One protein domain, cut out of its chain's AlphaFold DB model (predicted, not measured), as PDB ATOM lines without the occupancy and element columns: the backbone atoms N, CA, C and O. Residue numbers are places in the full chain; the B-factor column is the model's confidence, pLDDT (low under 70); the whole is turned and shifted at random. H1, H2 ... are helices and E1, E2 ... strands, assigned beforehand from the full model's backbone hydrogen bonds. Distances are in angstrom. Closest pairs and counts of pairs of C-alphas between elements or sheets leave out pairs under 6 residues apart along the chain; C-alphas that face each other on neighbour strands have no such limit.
ATOM      1  N   TYR A   2      19.222 -21.153  -3.734       96.75
ATOM      2  CA  TYR A   2      19.638 -20.350  -2.573       96.75
ATOM      3  C   TYR A   2      21.084 -19.881  -2.727       96.75
ATOM      4  O   TYR A   2      21.923 -20.647  -3.197       96.75
ATOM      5  N   LEU A   3      21.375 -18.651  -2.301       97.25
ATOM      6  CA  LEU A   3      22.743 -18.171  -2.114       97.25
ATOM      7  C   LEU A   3      23.085 -18.169  -0.623       97.25
ATOM      8  O   LEU A   3      22.406 -17.521   0.174       97.25
ATOM      9  N   ILE A   4      24.167 -18.858  -0.271       97.56
ATOM     10  CA  ILE A   4      24.764 -18.830   1.065       97.56
ATOM     11  C   ILE A   4      26.115 -18.149   0.915       97.56
ATOM     12  O   ILE A   4      27.019 -18.680   0.274       97.56
ATOM     13  N   SER A   5      26.229 -16.939   1.449       96.62
ATOM     14  CA  SER A   5      27.454 -16.152   1.362       96.62
ATOM     15  C   SER A   5      27.518 -15.147   2.511       96.62
ATOM     16  O   SER A   5      26.466 -14.625   2.907       96.62
ATOM     17  N   PRO A   6      28.717 -14.854   3.045       97.31
ATOM     18  CA  PRO A   6      28.921 -13.705   3.910       97.31
ATOM     19  C   PRO A   6      28.585 -12.404   3.175       97.31
ATOM     20  O   PRO A   6      29.157 -12.110   2.128       97.31
ATOM     21  N   LEU A   7      27.686 -11.604   3.746       98.00
ATOM     22  CA  LEU A   7      27.468 -10.211   3.348       98.00
ATOM     23  C   LEU A   7      27.718  -9.291   4.550       98.00
ATOM     24  O   LEU A   7      27.688  -9.762   5.689       98.00
ATOM     25  N   PRO A   8      27.945  -7.982   4.335       98.38
ATOM     26  CA  PRO A   8      27.991  -7.008   5.429       98.38
ATOM     27  C   PRO A   8      26.649  -6.954   6.169       98.38
ATOM     28  O   PRO A   8      25.722  -7.681   5.821       98.38
ATOM     29  N   SER A   9      26.501  -6.075   7.159       98.06
ATOM     30  CA  SER A   9      25.236  -5.892   7.879       98.06
ATOM     31  C   SER A   9      24.034  -5.854   6.935       98.06
ATOM     32  O   SER A   9      24.077  -5.259   5.849       98.06
ATOM     33  N   LYS A  10      22.927  -6.465   7.368       97.12
ATOM     34  CA  LYS A  10      21.686  -6.541   6.586       97.12
ATOM     35  C   LYS A  10      21.174  -5.167   6.152       97.12
ATOM     36  O   LYS A  10      20.527  -5.049   5.110       97.12
ATOM     37  N   LEU A  11      21.450  -4.147   6.962       96.50
ATOM     38  CA  LEU A  11      21.021  -2.771   6.739       96.50
ATOM     39  C   LEU A  11      22.053  -1.931   5.975       96.50
ATOM     40  O   LEU A  11      21.762  -0.776   5.669       96.50
ATOM     41  N   SER A  12      23.233  -2.474   5.650       97.81
ATOM     42  CA  SER A  12      24.280  -1.691   4.996       97.81
ATOM     43  C   SER A  12      23.903  -1.302   3.556       97.81
ATOM     44  O   SER A  12      23.241  -2.079   2.853       97.81
ATOM     45  N   PRO A  13      24.364  -0.135   3.063       97.69
ATOM     46  CA  PRO A  13      24.160   0.258   1.669       97.69
ATOM     47  C   PRO A  13      24.730  -0.756   0.668       97.69
ATOM     48  O   PRO A  13      24.131  -0.985  -0.384       97.69
ATOM     49  N   ALA A  14      25.861  -1.395   0.991       97.25
ATOM     50  CA  ALA A  14      26.472  -2.407   0.133       97.25
ATOM     51  C   ALA A  14      25.576  -3.648   0.000       97.25
ATOM     52  O   ALA A  14      25.312  -4.101  -1.115       97.25
ATOM     53  N   THR A  15      25.022  -4.145   1.111       97.56
ATOM     54  CA  THR A  15      24.058  -5.252   1.099       97.56
ATOM     55  C   THR A  15      22.809  -4.886   0.302       97.56
ATOM     56  O   THR A  15      22.353  -5.679  -0.520       97.56
ATOM     57  N   GLN A  16      22.260  -3.683   0.494       96.81
ATOM     58  CA  GLN A  16      21.088  -3.226  -0.260       96.81
ATOM     59  C   GLN A  16      21.362  -3.177  -1.767       96.81
ATOM     60  O   GLN A  16      20.550  -3.676  -2.545       96.81
ATOM     61  N   ARG A  17      22.526  -2.656  -2.177       97.06
ATOM     62  CA  ARG A  17      22.956  -2.621  -3.583       97.06
ATOM     63  C   ARG A  17      23.071  -4.025  -4.179       97.06
ATOM     64  O   ARG A  17      22.560  -4.253  -5.272       97.06
ATOM     65  N   ILE A  18      23.692  -4.963  -3.462       96.25
ATOM     66  CA  ILE A  18      23.806  -6.363  -3.899       96.25
ATOM     67  C   ILE A  18      22.414  -6.971  -4.064       96.25
ATOM     68  O   ILE A  18      22.112  -7.497  -5.130       96.25
ATOM     69  N   LYS A  19      21.535  -6.839  -3.064       95.44
ATOM     70  CA  LYS A  19      20.165  -7.368  -3.133       95.44
ATOM     71  C   LYS A  19      19.385  -6.793  -4.316       95.44
ATOM     72  O   LYS A  19      18.732  -7.548  -5.025       95.44
ATOM     73  N   ALA A  20      19.485  -5.484  -4.548       95.88
ATOM     74  CA  ALA A  20      18.826  -4.827  -5.673       95.88
ATOM     75  C   ALA A  20      19.342  -5.327  -7.035       95.88
ATOM     76  O   ALA A  20      18.556  -5.452  -7.969       95.88
ATOM     77  N   SER A  21      20.633  -5.664  -7.144       96.19
ATOM     78  CA  SER A  21      21.247  -6.135  -8.398       96.19
ATOM     79  C   SER A  21      20.716  -7.483  -8.897       96.19
ATOM     80  O   SER A  21      20.772  -7.745 -10.095       96.19
ATOM     81  N   PHE A  22      20.161  -8.316  -8.009       94.81
ATOM     82  CA  PHE A  22      19.514  -9.571  -8.406       94.81
ATOM     83  C   PHE A  22      18.179  -9.334  -9.130       94.81
ATOM     84  O   PHE A  22      17.784 -10.169  -9.943       94.81
ATOM     85  N   GLY A  23      17.508  -8.206  -8.863       92.12
ATOM     86  CA  GLY A  23      16.181  -7.885  -9.389       92.12
ATOM     87  C   GLY A  23      15.040  -8.660  -8.714       92.12
ATOM     88  O   GLY A  23      15.247  -9.680  -8.059       92.12
ATOM     89  N   GLU A  24      13.807  -8.173  -8.876       89.19
ATOM     90  CA  GLU A  24      12.612  -8.762  -8.242       89.19
ATOM     91  C   GLU A  24      12.244 -10.146  -8.800       89.19
ATOM     92  O   GLU A  24      11.678 -10.971  -8.090       89.19
ATOM     93  N   SER A  25      12.588 -10.419 -10.060       92.69
ATOM     94  CA  SER A  25      12.312 -11.689 -10.743       92.69
ATOM     95  C   SER A  25      13.425 -12.731 -10.580       92.69
ATOM     96  O   SER A  25      13.405 -13.763 -11.255       92.69
ATOM     97  N   SER A  26      14.415 -12.474  -9.719       94.62
ATOM     98  CA  SER A  26      15.548 -13.379  -9.552       94.62
ATOM     99  C   SER A  26      15.109 -14.754  -9.038       94.62
ATOM    100  O   SER A  26      14.420 -14.833  -8.021       94.62
ATOM    101  N   PRO A  27      15.581 -15.864  -9.635       95.44
ATOM    102  CA  PRO A  27      15.368 -17.199  -9.076       95.44
ATOM    103  C   PRO A  27      16.264 -17.487  -7.851       95.44
ATOM    104  O   PRO A  27      16.225 -18.596  -7.295       95.44
ATOM    105  N   VAL A  28      17.114 -16.526  -7.461       96.50
ATOM    106  CA  VAL A  28      18.054 -16.634  -6.342       96.50
ATOM    107  C   VAL A  28      17.426 -16.082  -5.067       96.50
ATOM    108  O   VAL A  28      17.256 -14.878  -4.900       96.50
ATOM    109  N   SER A  29      17.131 -16.975  -4.130       96.50
ATOM    110  CA  SER A  29      16.739 -16.627  -2.772       96.50
ATOM    111  C   SER A  29      17.964 -16.242  -1.944       96.50
ATOM    112  O   SER A  29      18.955 -16.972  -1.880       96.50
ATOM    113  N   LEU A  30      17.853 -15.101  -1.265       95.94
ATOM    114  CA  LEU A  30      18.850 -14.556  -0.339       95.94
ATOM    115  C   LEU A  30      18.469 -14.820   1.130       95.94
ATOM    116  O   LEU A  30      18.886 -14.096   2.031       95.94
ATOM    117  N   GLU A  31      17.630 -15.827   1.377       96.06
ATOM    118  CA  GLU A  31      17.133 -16.173   2.713       96.06
ATOM    119  C   GLU A  31      18.239 -16.670   3.661       96.06
ATOM    120  O   GLU A  31      18.153 -16.466   4.871       96.06
ATOM    121  N   HIS A  32      19.281 -17.307   3.124       97.19
ATOM    122  CA  HIS A  32      20.352 -17.948   3.898       97.19
ATOM    123  C   HIS A  32      21.675 -17.169   3.866       97.19
ATOM    124  O   HIS A  32      22.752 -17.740   4.027       97.19
ATOM    125  N   ILE A  33      21.598 -15.856   3.656       97.94
ATOM    126  CA  ILE A  33      22.760 -14.972   3.737       97.94
ATOM    127  C   ILE A  33      23.281 -14.893   5.174       97.94
ATOM    128  O   ILE A  33      22.513 -14.800   6.131       97.94
ATOM    129  N   LEU A  34      24.607 -14.880   5.305       98.00
ATOM    130  CA  LEU A  34      25.310 -14.798   6.578       98.00
ATOM    131  C   LEU A  34      25.757 -13.352   6.815       98.00
ATOM    132  O   LEU A  34      26.785 -12.913   6.299       98.00
ATOM    133  N   TYR A  35      24.967 -12.582   7.559       98.25
ATOM    134  CA  TYR A  35      25.257 -11.164   7.774       98.25
ATOM    135  C   TYR A  35      26.389 -10.954   8.789       98.25
ATOM    136  O   TYR A  35      26.403 -11.523   9.880       98.25
ATOM    137  N   ARG A  36      27.347 -10.099   8.432       98.19
ATOM    138  CA  ARG A  36      28.435  -9.619   9.290       98.19
ATOM    139  C   ARG A  36      28.033  -8.256   9.843       98.19
ATOM    140  O   ARG A  36      28.401  -7.226   9.291       98.19
ATOM    141  N   GLU A  37      27.242  -8.252  10.914       97.38
ATOM    142  CA  GLU A  37      26.549  -7.042  11.400       97.38
ATOM    143  C   GLU A  37      27.473  -5.883  11.805       97.38
ATOM    144  O   GLU A  37      27.049  -4.732  11.814       97.38
ATOM    145  N   THR A  38      28.747  -6.157  12.085       97.12
ATOM    146  CA  THR A  38      29.751  -5.131  12.400       97.12
ATOM    147  C   THR A  38      30.433  -4.521  11.168       97.12
ATOM    148  O   THR A  38      31.318  -3.689  11.331       97.12
ATOM    149  N   HIS A  39      30.068  -4.934   9.949       97.62
ATOM    150  CA  HIS A  39      30.690  -4.485   8.699       97.62
ATOM    151  C   HIS A  39      29.666  -3.778   7.810       97.62
ATOM    152  O   HIS A  39      28.507  -4.190   7.729       97.62
ATOM    153  N   THR A  40      30.096  -2.742   7.091       96.88
ATOM    154  CA  THR A  40      29.254  -2.035   6.111       96.88
ATOM    155  C   THR A  40      29.669  -2.300   4.669       96.88
ATOM    156  O   THR A  40      28.794  -2.350   3.803       96.88
ATOM    157  N   GLU A  41      30.962  -2.529   4.433       96.75
ATOM    158  CA  GLU A  41      31.559  -2.709   3.108       96.75
ATOM    159  C   GLU A  41      31.540  -4.166   2.655       96.75
ATOM    160  O   GLU A  41      31.885  -5.069   3.417       96.75
ATOM    161  N   ALA A  42      31.151  -4.396   1.399       96.12
ATOM    162  CA  ALA A  42      31.170  -5.719   0.784       96.12
ATOM    163  C   ALA A  42      32.523  -6.034   0.135       96.12
ATOM    164  O   ALA A  42      33.281  -5.132  -0.237       96.12
ATOM    165  N   ALA A  43      32.780  -7.328  -0.081       95.50
ATOM    166  CA  ALA A  43      33.857  -7.779  -0.953       95.50
ATOM    167  C   ALA A  43      33.780  -7.044  -2.301       95.50
ATOM    168  O   ALA A  43      32.721  -6.984  -2.928       95.50
ATOM    169  N   SER A  44      34.901  -6.471  -2.722       94.69
ATOM    170  CA  SER A  44      34.978  -5.572  -3.866       94.69
ATOM    171  C   SER A  44      36.158  -5.930  -4.763       94.69
ATOM    172  O   SER A  44      37.203  -6.396  -4.304       94.69
ATOM    173  N   SER A  45      36.002  -5.675  -6.058       95.50
ATOM    174  CA  SER A  45      37.043  -5.891  -7.059       95.50
ATOM    175  C   SER A  45      37.219  -4.633  -7.895       95.50
ATOM    176  O   SER A  45      36.262  -4.135  -8.485       95.50
ATOM    177  N   TYR A  46      38.452  -4.150  -7.994       94.56
ATOM    178  CA  TYR A  46      38.831  -3.093  -8.925       94.56
ATOM    179  C   TYR A  46      39.331  -3.751 -10.206       94.56
ATOM    180  O   TYR A  46      40.319  -4.490 -10.195       94.56
ATOM    181  N   ILE A  47      38.616  -3.518 -11.304       94.25
ATOM    182  CA  ILE A  47      38.905  -4.129 -12.599       94.25
ATOM    183  C   ILE A  47      39.497  -3.056 -13.508       94.25
ATOM    184  O   ILE A  47      38.806  -2.130 -13.922       94.25
ATOM    185  N   ILE A  48      40.782  -3.194 -13.828       93.38
ATOM    186  CA  ILE A  48      41.505  -2.295 -14.731       93.38
ATOM    187  C   ILE A  48      41.604  -2.985 -16.087       93.38
ATOM    188  O   ILE A  48      42.170  -4.075 -16.183       93.38
ATOM    189  N   ARG A  49      41.065  -2.367 -17.138       91.69
ATOM    190  CA  ARG A  49      41.105  -2.905 -18.502       91.69
ATOM    191  C   ARG A  49      42.071  -2.104 -19.368       91.69
ATOM    192  O   ARG A  49      41.986  -0.884 -19.428       91.69
ATOM    193  N   SER A  50      42.954  -2.797 -20.079       91.25
ATOM    194  CA  SER A  50      43.757  -2.197 -21.144       91.25
ATOM    195  C   SER A  50      42.909  -2.091 -22.408       91.25
ATOM    196  O   SER A  50      42.501  -3.112 -22.958       91.25
ATOM    197  N   GLU A  51      42.673  -0.878 -22.903       88.75
ATOM    198  CA  GLU A  51      41.966  -0.685 -24.178       88.75
ATOM    199  C   GLU A  51      42.765  -1.239 -25.362       88.75
ATOM    200  O   GLU A  51      42.201  -1.877 -26.245       88.75
ATOM    201  N   GLN A  52      44.091  -1.070 -25.337       91.12
ATOM    202  CA  GLN A  52      44.979  -1.508 -26.414       91.12
ATOM    203  C   GLN A  52      45.005  -3.034 -26.584       91.12
ATOM    204  O   GLN A  52      45.033  -3.529 -27.707       91.12
ATOM    205  N   THR A  53      45.041  -3.786 -25.480       87.81
ATOM    206  CA  THR A  53      45.210  -5.253 -25.522       87.81
ATOM    207  C   THR A  53      43.935  -6.023 -25.197       87.81
ATOM    208  O   THR A  53      43.869  -7.229 -25.415       87.81
ATOM    209  N   GLY A  54      42.930  -5.358 -24.624       84.50
ATOM    210  CA  GLY A  54      41.734  -5.997 -24.078       84.50
ATOM    211  C   GLY A  54      41.972  -6.796 -22.792       84.50
ATOM    212  O   GLY A  54      41.024  -7.392 -22.279       84.50
ATOM    213  N   SER A  55      43.201  -6.826 -22.261       85.56
ATOM    214  CA  SER A  55      43.517  -7.515 -21.006       85.56
ATOM    215  C   SER A  55      42.851  -6.840 -19.803       85.56
ATOM    216  O   SER A  55      42.532  -5.648 -19.832       85.56
ATOM    217  N   ARG A  56      42.632  -7.619 -18.738       91.19
ATOM    218  CA  ARG A  56      42.065  -7.149 -17.471       91.19
ATOM    219  C   ARG A  56      42.974  -7.521 -16.305       91.19
ATOM    220  O   ARG A  56      43.397  -8.670 -16.199       91.19
ATOM    221  N   THR A  57      43.197  -6.569 -15.416       92.12
ATOM    222  CA  THR A  57      43.874  -6.753 -14.133       92.12
ATOM    223  C   THR A  57      42.840  -6.592 -13.032       92.12
ATOM    224  O   THR A  57      42.122  -5.594 -13.000       92.12
ATOM    225  N   LEU A  58      42.737  -7.587 -12.153       92.94
ATOM    226  CA  LEU A  58      41.779  -7.594 -11.054       92.94
ATOM    227  C   LEU A  58      42.527  -7.409  -9.734       92.94
ATOM    228  O   LEU A  58      43.384  -8.224  -9.395       92.94
ATOM    229  N   VAL A  59      42.166  -6.374  -8.979       95.06
ATOM    230  CA  VAL A  59      42.610  -6.172  -7.593       95.06
ATOM    231  C   VAL A  59      41.417  -6.439  -6.684       95.06
ATOM    232  O   VAL A  59      40.464  -5.665  -6.660       95.06
ATOM    233  N   ASN A  60      41.448  -7.566  -5.975       93.44
ATOM    234  CA  ASN A  60      40.362  -7.988  -5.091       93.44
ATOM    235  C   ASN A  60      40.644  -7.549  -3.653       93.44
ATOM    236  O   ASN A  60      41.756  -7.740  -3.161       93.44
ATOM    237  N   TYR A  61      39.622  -7.043  -2.973       94.75
ATOM    238  CA  TYR A  61      39.648  -6.712  -1.557       94.75
ATOM    239  C   TYR A  61      38.415  -7.299  -0.873       94.75
ATOM    240  O   TYR A  61      37.287  -7.104  -1.319       94.75
ATOM    241  N   ASN A  62      38.631  -8.043   0.207       95.12
ATOM    242  CA  ASN A  62      37.557  -8.561   1.038       95.12
ATOM    243  C   ASN A  62      38.016  -8.580   2.493       95.12
ATOM    244  O   ASN A  62      38.952  -9.307   2.817       95.12
ATOM    245  N   ASP A  63      37.343  -7.802   3.331       95.38
ATOM    246  CA  ASP A  63      37.570  -7.747   4.780       95.38
ATOM    247  C   ASP A  63      36.467  -8.465   5.569       95.38
ATOM    248  O   ASP A  63      36.491  -8.524   6.793       95.38
ATOM    249  N   LEU A  64      35.469  -9.032   4.879       97.38
ATOM    250  CA  LEU A  64      34.415  -9.778   5.550       97.38
ATOM    251  C   LEU A  64      34.980 -11.085   6.117       97.38
ATOM    252  O   LEU A  64      35.588 -11.857   5.367       97.38
ATOM    253  N   PRO A  65      34.706 -11.394   7.398       96.56
ATOM    254  CA  PRO A  65      35.008 -12.699   7.955       96.56
ATOM    255  C   PRO A  65      34.359 -13.802   7.120       96.56
ATOM    256  O   PRO A  65      33.169 -13.739   6.793       96.56
ATOM    257  N   GLU A  66      35.146 -14.821   6.802       95.06
ATOM    258  CA  GLU A  66      34.711 -15.953   5.991       95.06
ATOM    259  C   GLU A  66      33.598 -16.756   6.698       95.06
ATOM    260  O   GLU A  66      33.347 -16.606   7.898       95.06
TER     261      GLU A  66
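Overview. This is residues 2 to 66 of the 200 residues of the protein "Ketohexokinase" of Trichoderma asperellum (UniProt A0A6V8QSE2). A small head, the short parallel pair E1 and E2 with helix H1 beside E1, bears a long hairpin arm, E3 and E4, whose tip, residues 50 to 55, sticks out. The 65 printed residues include named elements in the order E1, H1, E2, E3, E4; the class is mixed, with under half of the residues in them. The whole is loose, radius of gyration of the C-alphas 14.4 A, spanning 43 by 30 by 19 A.

Along the chain. E1, residues 6 to 8, 6.9 A, begins at C-alpha 6 (28.921, -13.705, 3.910). H1 is residues 13 to 21, 12.3 A; E2 is 34 to 36, 6.6 A. E3, 44 to 49, and E4, 56 to 61, are each 16.1 A; C-alpha 61 is at (39.648, -6.712, -1.557).

Arrangement. E1, H1 and E2 form a strand-helix-strand unit, parallel neighbour strands with a helix between along the chain; its crossover is right-handed. N 36 and O 7 are 2.8 A apart, within hydrogen-bond range. The closest C-alphas of E1 and H1, Pro 8 and Thr 15, are 6.1 A apart. In H1 every O i to N i+4 pair is within range. E3 and E4 form an antiparallel hairpin at 163 degrees, with N 46 and O 59 at 2.9 A. H1 is apart from both.

Size, cuts and confidence. The farthest C-alphas, Glu 31 and Gln 52, are 42.9 A apart. The printed part has no cut. H1 to E2 is a long link. No printed residue is under 70 in pLDDT.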